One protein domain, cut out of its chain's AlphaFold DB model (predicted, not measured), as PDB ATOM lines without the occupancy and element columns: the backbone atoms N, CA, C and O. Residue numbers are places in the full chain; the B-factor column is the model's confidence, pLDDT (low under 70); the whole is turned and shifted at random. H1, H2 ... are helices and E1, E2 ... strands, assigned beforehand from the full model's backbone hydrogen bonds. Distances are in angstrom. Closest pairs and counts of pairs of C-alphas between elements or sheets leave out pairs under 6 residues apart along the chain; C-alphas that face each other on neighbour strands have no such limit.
ATOM      1  N   TRP A  67      74.823 126.261 100.488       95.81
ATOM      2  CA  TRP A  67      73.929 125.551 101.399       95.81
ATOM      3  C   TRP A  67      74.635 124.552 102.330       95.81
ATOM      4  O   TRP A  67      74.123 124.272 103.415       95.81
ATOM      5  N   MET A  68      75.811 124.029 101.956       95.75
ATOM      6  CA  MET A  68      76.538 123.029 102.752       95.75
ATOM      7  C   MET A  68      76.994 123.582 104.112       95.75
ATOM      8  O   MET A  68      77.198 122.820 105.059       95.75
ATOM      9  N   GLY A  69      77.131 124.908 104.226       93.56
ATOM     10  CA  GLY A  69      77.494 125.596 105.466       93.56
ATOM     11  C   GLY A  69      76.329 125.843 106.432       93.56
ATOM     12  O   GLY A  69      76.567 126.260 107.564       93.56
ATOM     13  N   ILE A  70      75.080 125.595 106.026       94.19
ATOM     14  CA  ILE A  70      73.901 125.901 106.845       94.19
ATOM     15  C   ILE A  70      73.738 124.852 107.955       94.19
ATOM     16  O   ILE A  70      73.509 123.676 107.689       94.19
ATOM     17  N   GLU A  71      73.802 125.281 109.220       91.50
ATOM     18  CA  GLU A  71      73.661 124.377 110.377       91.50
ATOM     19  C   GLU A  71      72.224 123.871 110.571       91.50
ATOM     20  O   GLU A  71      71.983 122.735 110.990       91.50
ATOM     21  N   ASN A  72      71.238 124.723 110.282       89.44
ATOM     22  CA  ASN A  72      69.836 124.365 110.426       89.44
ATOM     23  C   ASN A  72      69.375 123.522 109.230       89.44
ATOM     24  O   ASN A  72      68.994 124.044 108.191       89.44
ATOM     25  N   ARG A  73      69.314 122.203 109.408       91.06
ATOM     26  CA  ARG A  73      68.892 121.260 108.352       91.06
ATOM     27  C   ARG A  73      67.411 121.352 107.964       91.06
ATOM     28  O   ARG A  73      66.998 120.726 106.995       91.06
ATOM     29  N   LYS A  74      66.608 122.109 108.722       86.62
ATOM     30  CA  LYS A  74      65.216 122.445 108.372       86.62
ATOM     31  C   LYS A  74      65.114 123.748 107.577       86.62
ATOM     32  O   LYS A  74      64.010 124.142 107.211       86.62
ATOM     33  N   ASP A  75      66.232 124.440 107.371       90.69
ATOM     34  CA  ASP A  75      66.270 125.655 106.576       90.69
ATOM     35  C   ASP A  75      65.909 125.335 105.113       90.69
ATOM     36  O   ASP A  75      66.457 124.381 104.546       90.69
ATOM     37  N   PRO A  76      64.999 126.102 104.486       90.19
ATOM     38  CA  PRO A  76      64.619 125.891 103.093       90.19
ATOM     39  C   PRO A  76      65.808 125.880 102.128       90.19
ATOM     40  O   PRO A  76      65.808 125.079 101.195       90.19
ATOM     41  N   SER A  77      66.834 126.703 102.361       92.38
ATOM     42  CA  SER A  77      68.033 126.759 101.519       92.38
ATOM     43  C   SER A  77      68.873 125.489 101.648       92.38
ATOM     44  O   SER A  77      69.390 124.994 100.649       92.38
ATOM     45  N   TYR A  78      68.950 124.901 102.848       94.69
ATOM     46  CA  TYR A  78      69.606 123.603 103.037       94.69
ATOM     47  C   TYR A  78      68.848 122.491 102.301       94.69
ATOM     48  O   TYR A  78      69.443 121.715 101.556       94.69
ATOM     49  N   ILE A  79      67.522 122.432 102.462       89.75
ATOM     50  CA  ILE A  79      66.670 121.428 101.804       89.75
ATOM     51  C   ILE A  79      66.749 121.558 100.276       89.75
ATOM     52  O   ILE A  79      66.835 120.550  99.569       89.75
ATOM     53  N   HIS A  80      66.738 122.792  99.768       92.81
ATOM     54  CA  HIS A  80      66.885 123.079  98.346       92.81
ATOM     55  C   HIS A  80      68.253 122.633  97.824       92.81
ATOM     56  O   HIS A  80      68.324 121.930  96.817       92.81
ATOM     57  N   GLY A  81      69.322 122.945  98.556       94.50
ATOM     58  CA  GLY A  81      70.672 122.485  98.251       94.50
ATOM     59  C   GLY A  81      70.805 120.963  98.202       94.50
ATOM     60  O   GLY A  81      71.365 120.422  97.251       94.50
ATOM     61  N   VAL A  82      70.189 120.252  99.154       94.56
ATOM     62  CA  VAL A  82      70.110 118.780  99.135       94.56
ATOM     63  C   VAL A  82      69.383 118.276  97.884       94.56
ATOM     64  O   VAL A  82      69.838 117.314  97.268       94.56
ATOM     65  N   LYS A  83      68.272 118.911  97.474       92.38
ATOM     66  CA  LYS A  83      67.561 118.553  96.229       92.38
ATOM     67  C   LYS A  83      68.470 118.758  95.010       92.38
ATOM     68  O   LYS A  83      68.570 117.852  94.189       92.38
ATOM     69  N   GLY A  84      69.171 119.890  94.937       93.31
ATOM     70  CA  GLY A  84      70.129 120.192  93.870       93.31
ATOM     71  C   GLY A  84      71.274 119.179  93.791       93.31
ATOM     72  O   GLY A  84      71.555 118.654  92.715       93.31
ATOM     73  N   PHE A  85      71.869 118.829  94.934       94.44
ATOM     74  CA  PHE A  85      72.905 117.799  95.011       94.44
ATOM     75  C   PHE A  85      72.413 116.439  94.508       94.44
ATOM     76  O   PHE A  85      73.098 115.801  93.718       94.44
ATOM     77  N   LEU A  86      71.222 115.992  94.921       92.44
ATOM     78  CA  LEU A  86      70.681 114.702  94.480       92.44
ATOM     79  C   LEU A  86      70.403 114.683  92.974       92.44
ATOM     80  O   LEU A  86      70.653 113.671  92.330       92.44
ATOM     81  N   THR A  87      69.914 115.786  92.404       90.81
ATOM     82  CA  THR A  87      69.761 115.908  90.947       90.81
ATOM     83  C   THR A  87      71.111 115.807  90.240       90.81
ATOM     84  O   THR A  87      71.225 115.111  89.238       90.81
ATOM     85  N   TYR A  88      72.144 116.457  90.777       91.12
ATOM     86  CA  TYR A  88      73.492 116.412  90.214       91.12
ATOM     87  C   TYR A  88      74.143 115.025  90.324       91.12
ATOM     88  O   TYR A  88      74.744 114.545  89.363       91.12
ATOM     89  N   ALA A  89      74.040 114.384  91.489       91.00
ATOM     90  CA  ALA A  89      74.739 113.141  91.800       91.00
ATOM     91  C   ALA A  89      74.131 111.913  91.107       91.00
ATOM     92  O   ALA A  89      74.849 110.954  90.851       91.00
ATOM     93  N   PHE A  90      72.840 111.966  90.771       87.75
ATOM     94  CA  PHE A  90      72.125 110.926  90.020       87.75
ATOM     95  C   PHE A  90      71.900 111.307  88.547       87.75
ATOM     96  O   PHE A  90      71.010 110.768  87.899       87.75
ATOM     97  N   ARG A  91      72.663 112.269  88.005       84.00
ATOM     98  CA  ARG A  91      72.502 112.711  86.605       84.00
ATOM     99  C   ARG A  91      72.887 111.639  85.581       84.00
ATOM    100  O   ARG A  91      72.455 111.709  84.438       84.00
ATOM    101  N   GLN A  92      73.744 110.705  85.980       67.94
ATOM    102  CA  GLN A  92      74.122 109.535  85.198       67.94
ATOM    103  C   GLN A  92      73.507 108.312  85.872       67.94
ATOM    104  O   GLN A  92      73.624 108.165  87.091       67.94
ATOM    105  N   GLU A  93      72.851 107.460  85.088       56.34
ATOM    106  CA  GLU A  93      72.353 106.170  85.562       56.34
ATOM    107  C   GLU A  93      73.541 105.312  86.007       56.34
ATOM    108  O   GLU A  93      74.426 104.966  85.221       56.34
ATOM    109  N   SER A  94      73.602 105.027  87.305       58.16
ATOM    110  CA  SER A  94      74.541 104.063  87.872       58.16
ATOM    111  C   SER A  94      73.923 102.670  87.805       58.16
ATOM    112  O   SER A  94      72.743 102.530  88.100       58.16
ATOM    113  N   ILE A  95      74.729 101.643  87.532       50.31
ATOM    114  CA  ILE A  95      74.300 100.237  87.377       50.31
ATOM    115  C   ILE A  95      73.464  99.711  88.569       50.31
ATOM    116  O   ILE A  95      72.679  98.783  88.403       50.31
ATOM    117  N   GLU A  96      73.612 100.303  89.758       62.50
ATOM    118  CA  GLU A  96      72.958  99.859  90.999       62.50
ATOM    119  C   GLU A  96      71.997 100.897  91.616       62.50
ATOM    120  O   GLU A  96      71.567 100.721  92.756       62.50
ATOM    121  N   ASP A  97      71.689 102.000  90.916       77.31
ATOM    122  CA  ASP A  97      70.856 103.114  91.428       77.31
ATOM    123  C   ASP A  97      71.268 103.648  92.822       77.31
ATOM    124  O   ASP A  97      70.470 104.216  93.581       77.31
ATOM    125  N   ALA A  98      72.544 103.482  93.173       87.31
ATOM    126  CA  ALA A  98      73.106 103.829  94.468       87.31
ATOM    127  C   ALA A  98      74.399 104.627  94.303       87.31
ATOM    128  O   ALA A  98      75.245 104.326  93.463       87.31
ATOM    129  N   ILE A  99      74.578 105.635  95.160       90.06
ATOM    130  CA  ILE A  99      75.762 106.501  95.154       90.06
ATOM    131  C   ILE A  99      76.457 106.490  96.518       90.06
ATOM    132  O   ILE A  99      75.799 106.253  97.541       90.06
ATOM    133  N   PRO A 100      77.758 106.820  96.578       91.19
ATOM    134  CA  PRO A 100      78.434 107.123  97.833       91.19
ATOM    135  C   PRO A 100      77.677 108.196  98.622       91.19
ATOM    136  O   PRO A 100      77.343 109.251  98.096       91.19
ATOM    137  N   CYS A 101      77.369 107.951  99.894       94.94
ATOM    138  CA  CYS A 101      76.615 108.912 100.695       94.94
ATOM    139  C   CYS A 101      77.548 109.958 101.346       94.94
ATOM    140  O   CYS A 101      78.305 109.594 102.259       94.94
ATOM    141  N   PRO A 102      77.438 111.263 101.015       95.44
ATOM    142  CA  PRO A 102      78.341 112.296 101.535       95.44
ATOM    143  C   PRO A 102      77.948 112.829 102.915       95.44
ATOM    144  O   PRO A 102      78.449 113.864 103.351       95.44
ATOM    145  N   CYS A 103      77.036 112.172 103.636       96.56
ATOM    146  CA  CYS A 103      76.658 112.636 104.969       96.56
ATOM    147  C   CYS A 103      77.790 112.444 105.992       96.56
ATOM    148  O   CYS A 103      78.636 111.558 105.844       96.56
ATOM    149  N   LEU A 104      77.757 113.199 107.096       91.44
ATOM    150  CA  LEU A 104      78.761 113.122 108.172       91.44
ATOM    151  C   LEU A 104      78.968 111.709 108.748       91.44
ATOM    152  O   LEU A 104      80.059 111.397 109.230       91.44
ATOM    153  N   LYS A 105      77.928 110.863 108.705       91.06
ATOM    154  CA  LYS A 105      77.972 109.475 109.184       91.06
ATOM    155  C   LYS A 105      78.631 108.528 108.177       91.06
ATOM    156  O   LYS A 105      79.370 107.643 108.585       91.06
ATOM    157  N   CYS A 106      78.343 108.691 106.888       88.75
ATOM    158  CA  CYS A 106      78.769 107.754 105.848       88.75
ATOM    159  C   CYS A 106      80.092 108.143 105.189       88.75
ATOM    160  O   CYS A 106      80.805 107.243 104.762       88.75
ATOM    161  N   ARG A 107      80.414 109.443 105.124       88.00
ATOM    162  CA  ARG A 107      81.690 109.986 104.626       88.00
ATOM    163  C   ARG A 107      82.109 109.441 103.252       88.00
ATOM    164  O   ARG A 107      83.279 109.147 103.053       88.00
ATOM    165  N   ASN A 108      81.160 109.279 102.330       87.56
ATOM    166  CA  ASN A 108      81.366 108.685 101.002       87.56
ATOM    167  C   ASN A 108      81.819 107.207 100.992       87.56
ATOM    168  O   ASN A 108      82.184 106.701  99.944       87.56
ATOM    169  N   ILE A 109      81.766 106.489 102.122       81.88
ATOM    170  CA  ILE A 109      82.165 105.068 102.197       81.88
ATOM    171  C   ILE A 109      80.998 104.135 101.844       81.88
ATOM    172  O   ILE A 109      81.188 103.075 101.264       81.88
ATOM    173  N   ASN A 110      79.777 104.507 102.237       86.06
ATOM    174  CA  ASN A 110      78.604 103.645 102.100       86.06
ATOM    175  C   ASN A 110      77.769 104.067 100.892       86.06
ATOM    176  O   ASN A 110      77.380 105.237 100.815       86.06
ATOM    177  N   TYR A 111      77.446 103.107 100.028       88.88
ATOM    178  CA  TYR A 111      76.544 103.291  98.896       88.88
ATOM    179  C   TYR A 111      75.093 103.234  99.356       88.88
ATOM    180  O   TYR A 111      74.733 102.421 100.212       88.88
ATOM    181  N   LYS A 112      74.285 104.160  98.845       87.12
ATOM    182  CA  LYS A 112      72.901 104.364  99.266       87.12
ATOM    183  C   LYS A 112      72.039 104.815  98.104       87.12
ATOM    184  O   LYS A 112      72.489 105.599  97.266       87.12
ATOM    185  N   GLN A 113      70.789 104.372  98.110       88.81
ATOM    186  CA  GLN A 113      69.805 104.824  97.132       88.81
ATOM    187  C   GLN A 113      69.409 106.284  97.384       88.81
ATOM    188  O   GLN A 113      69.597 106.831  98.476       88.81
ATOM    189  N   LYS A 114      68.820 106.930  96.375       88.25
ATOM    190  CA  LYS A 114      68.482 108.364  96.395       88.25
ATOM    191  C   LYS A 114      67.695 108.801  97.636       88.25
ATOM    192  O   LYS A 114      68.036 109.818  98.248       88.25
ATOM    193  N   PHE A 115      66.676 108.035  98.029       87.50
ATOM    194  CA  PHE A 115      65.850 108.345  99.201       87.50
ATOM    195  C   PHE A 115      66.656 108.255 100.509       87.50
ATOM    196  O   PHE A 115      66.566 109.143 101.361       87.50
ATOM    197  N   GLU A 116      67.521 107.245 100.642       88.38
ATOM    198  CA  GLU A 116      68.380 107.082 101.811       88.38
ATOM    199  C   GLU A 116      69.410 108.208 101.913       88.38
ATOM    200  O   GLU A 116      69.636 108.741 103.003       88.38
ATOM    201  N   VAL A 117      70.028 108.607 100.794       93.06
ATOM    202  CA  VAL A 117      70.977 109.730 100.773       93.06
ATOM    203  C   VAL A 117      70.271 111.014 101.199       93.06
ATOM    204  O   VAL A 117      70.787 111.730 102.061       93.06
ATOM    205  N   ARG A 118      69.064 111.283 100.682       94.44
ATOM    206  CA  ARG A 118      68.240 112.427 101.103       94.44
ATOM    207  C   ARG A 118      68.005 112.417 102.611       94.44
ATOM    208  O   ARG A 118      68.305 113.409 103.280       94.44
ATOM    209  N   TYR A 119      67.518 111.301 103.154       90.50
ATOM    210  CA  TYR A 119      67.278 111.149 104.589       90.50
ATOM    211  C   TYR A 119      68.550 111.396 105.405       90.50
ATOM    212  O   TYR A 119      68.552 112.177 106.359       90.50
ATOM    213  N   HIS A 120      69.663 110.788 104.996       96.31
ATOM    214  CA  HIS A 120      70.953 110.945 105.653       96.31
ATOM    215  C   HIS A 120      71.435 112.400 105.650       96.31
ATOM    216  O   HIS A 120      71.936 112.877 106.668       96.31
ATOM    217  N   LEU A 121      71.255 113.137 104.555       94.94
ATOM    218  CA  LEU A 121      71.643 114.546 104.482       94.94
ATOM    219  C   LEU A 121      70.767 115.442 105.364       94.94
ATOM    220  O   LEU A 121      71.296 116.356 105.998       94.94
ATOM    221  N   LEU A 122      69.469 115.157 105.479       91.19
ATOM    222  CA  LEU A 122      68.558 115.893 106.366       91.19
ATOM    223  C   LEU A 122      68.765 115.544 107.853       91.19
ATOM    224  O   LEU A 122      68.636 116.411 108.720       91.19
ATOM    225  N   LYS A 123      69.127 114.292 108.162       91.19
ATOM    226  CA  LYS A 123      69.315 113.800 109.538       91.19
ATOM    227  C   LYS A 123      70.713 114.021 110.092       91.19
ATOM    228  O   LYS A 123      70.858 114.305 111.280       91.19
ATOM    229  N   HIS A 124      71.741 113.833 109.270       92.31
ATOM    230  CA  HIS A 124      73.140 113.861 109.694       92.31
ATOM    231  C   HIS A 124      73.885 115.084 109.185       92.31
ATOM    232  O   HIS A 124      74.824 115.498 109.849       92.31
ATOM    233  N   GLY A 125      73.425 115.734 108.119       92.44
ATOM    234  CA  GLY A 125      74.174 116.822 107.502       92.44
ATOM    235  C   GLY A 125      75.176 116.308 106.471       92.44
ATOM    236  O   GLY A 125      75.660 115.176 106.579       92.44
ATOM    237  N   ILE A 126      75.492 117.138 105.481       96.00
ATOM    238  CA  ILE A 126      76.578 116.872 104.536       96.00
ATOM    239  C   ILE A 126      77.950 117.045 105.203       96.00
ATOM    240  O   ILE A 126      78.129 117.857 106.114       96.00
ATOM    241  N   LEU A 127      78.932 116.272 104.748       93.75
ATOM    242  CA  LEU A 127      80.328 116.450 105.110       93.75
ATOM    243  C   LEU A 127      80.844 117.769 104.518       93.75
ATOM    244  O   LEU A 127      81.129 117.853 103.332       93.75
ATOM    245  N   LYS A 128      80.967 118.809 105.346       90.88
ATOM    246  CA  LYS A 128      81.337 120.169 104.901       90.88
ATOM    247  C   LYS A 128      82.700 120.251 104.210       90.88
ATOM    248  O   LYS A 128      82.895 121.113 103.367       90.88
ATOM    249  N   SER A 129      83.625 119.352 104.555       87.56
ATOM    250  CA  SER A 129      84.937 119.248 103.907       87.56
ATOM    251  C   SER A 129      84.880 118.609 102.518       87.56
ATOM    252  O   SER A 129      85.866 118.643 101.795       87.56
ATOM    253  N   TYR A 130      83.745 118.021 102.131       89.81
ATOM    254  CA  TYR A 130      83.534 117.436 100.810       89.81
ATOM    255  C   TYR A 130      83.106 118.516  99.807       89.81
ATOM    256  O   TYR A 130      81.989 118.522  99.292       89.81
ATOM    257  N   THR A 131      83.991 119.490  99.595       86.88
ATOM    258  CA  THR A 131      83.743 120.672  98.759       86.88
ATOM    259  C   THR A 131      83.861 120.385  97.267       86.88
ATOM    260  O   THR A 131      83.286 121.129  96.479       86.88
ATOM    261  N   ILE A 132      84.556 119.312  96.885       87.06
ATOM    262  CA  ILE A 132      84.626 118.798  95.514       87.06
ATOM    263  C   ILE A 132      83.860 117.480  95.479       87.06
ATOM    264  O   ILE A 132      84.233 116.515  96.150       87.06
ATOM    265  N   TRP A 133      82.795 117.419  94.690       91.62
ATOM    266  CA  TRP A 133      81.937 116.250  94.538       91.62
ATOM    267  C   TRP A 133      82.550 115.219  93.577       91.62
ATOM    268  O   TRP A 133      81.899 114.756  92.642       91.62
ATOM    269  N   TYR A 134      83.816 114.861  93.812       86.75
ATOM    270  CA  TYR A 134      84.629 113.984  92.959       86.75
ATOM    271  C   TYR A 134      83.956 112.625  92.695       86.75
ATOM    272  O   TYR A 134      83.714 112.262  91.550       86.75
ATOM    273  N   PHE A 135      83.527 111.927  93.755       85.12
ATOM    274  CA  PHE A 135      82.726 110.689  93.673       85.12
ATOM    275  C   PHE A 135      81.381 110.827  92.936       85.12
ATOM    276  O   PHE A 135      80.721 109.824  92.679       85.12
ATOM    277  N   HIS A 136      80.962 112.048  92.607       90.00
ATOM    278  CA  HIS A 136      79.742 112.348  91.857       90.00
ATOM    279  C   HIS A 136      80.050 113.062  90.532       90.00
ATOM    280  O   HIS A 136      79.201 113.767  89.981       90.00
ATOM    281  N   GLY A 137      81.275 112.903  90.024       85.94
ATOM    282  CA  GLY A 137      81.683 113.362  88.702       85.94
ATOM    283  C   GLY A 137      81.928 114.863  88.603       85.94
ATOM    284  O   GLY A 137      81.785 115.412  87.514       85.94
TER     285      GLY A 137
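What this domain is: This is residues 67 to 137 of the 318 residues of the protein "Transpos_assoc domain-containing protein" of Hevea brasiliensis (UniProt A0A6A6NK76). Two helices, H1 and H2, are packed together at a slant and run opposite ways, with a small two-stranded hairpin, E1 and E2, near the end of H1 and the beginning of H2. Loops make up much of the rest, and after H2 the last stretch, residues 125 to 137, folds back with no named element. The printed part has 71 residues, with two named helices and two named strands in the order H1, E1, E2, H2; the sheet, E1 - E2, is antiparallel. The class is mostly helix, though under half of the residues are in named elements. The whole is compact, with a radius of gyration of the C-alphas of 11.1 A, and its outline is elongated, spanning 34 by 20 by 19 A.

How they stand to each other: Go along from Trp 67 and you come first to H1, residues 76 to 89. Look next at E1, residues 98 to 100: its closest C-alpha to H1 is that of Ile 99, 7.5 A from that of Ala 89. E2, residues 111 to 113, is the antiparallel neighbour of E1, with 136 degrees between their directions, and the two form a hairpin. Between them, N 99 and O 112 are 3.0 A apart and N 112 and O 99 are 2.9 A apart, both within hydrogen-bond range. H1 and E2 are apart. H2, residues 114 to 124, follows E2 by a tight link. H2 and H1 touch, their closest C-alphas being those of Val 82 and Arg 118, 6.9 A apart; they run opposite ways at a steep tilt of 38 degrees. The closest C-alphas of E1 and H2 are those of Ala 98 and Lys 114, 6.8 A apart. In H1 and H2 every O i to N i+4 pair is within hydrogen-bond range.

Where its parts are: Find C-alpha 76 at (64.619, 125.891, 103.093); from there H1 runs 19.8 A to C-alpha 89 at (74.739, 113.141, 91.800). E1, from Ala 98 to Pro 100, and E2, from Tyr 111 to Gln 113, each measure 7.1 A from first to last C-alpha. H2 runs 15.1 A from Lys 114 to C-alpha 124, which you will find at (73.140, 113.861, 109.694).

The domain as a whole: The two C-alphas farthest apart are those of Asn 72 and Ile 95, at 33.7 A. The C-alphas of Trp 67 and Gly 137, the first and last printed, are 19.2 A apart. The printed part has no cut. The links H1 to E1, with 8 residues, and E1 to E2, with 10, are short. In the B-factor column of this predicted model the mean pLDDT of the printed part is 88.4, and you will find it under 70 at residues 92 to 96.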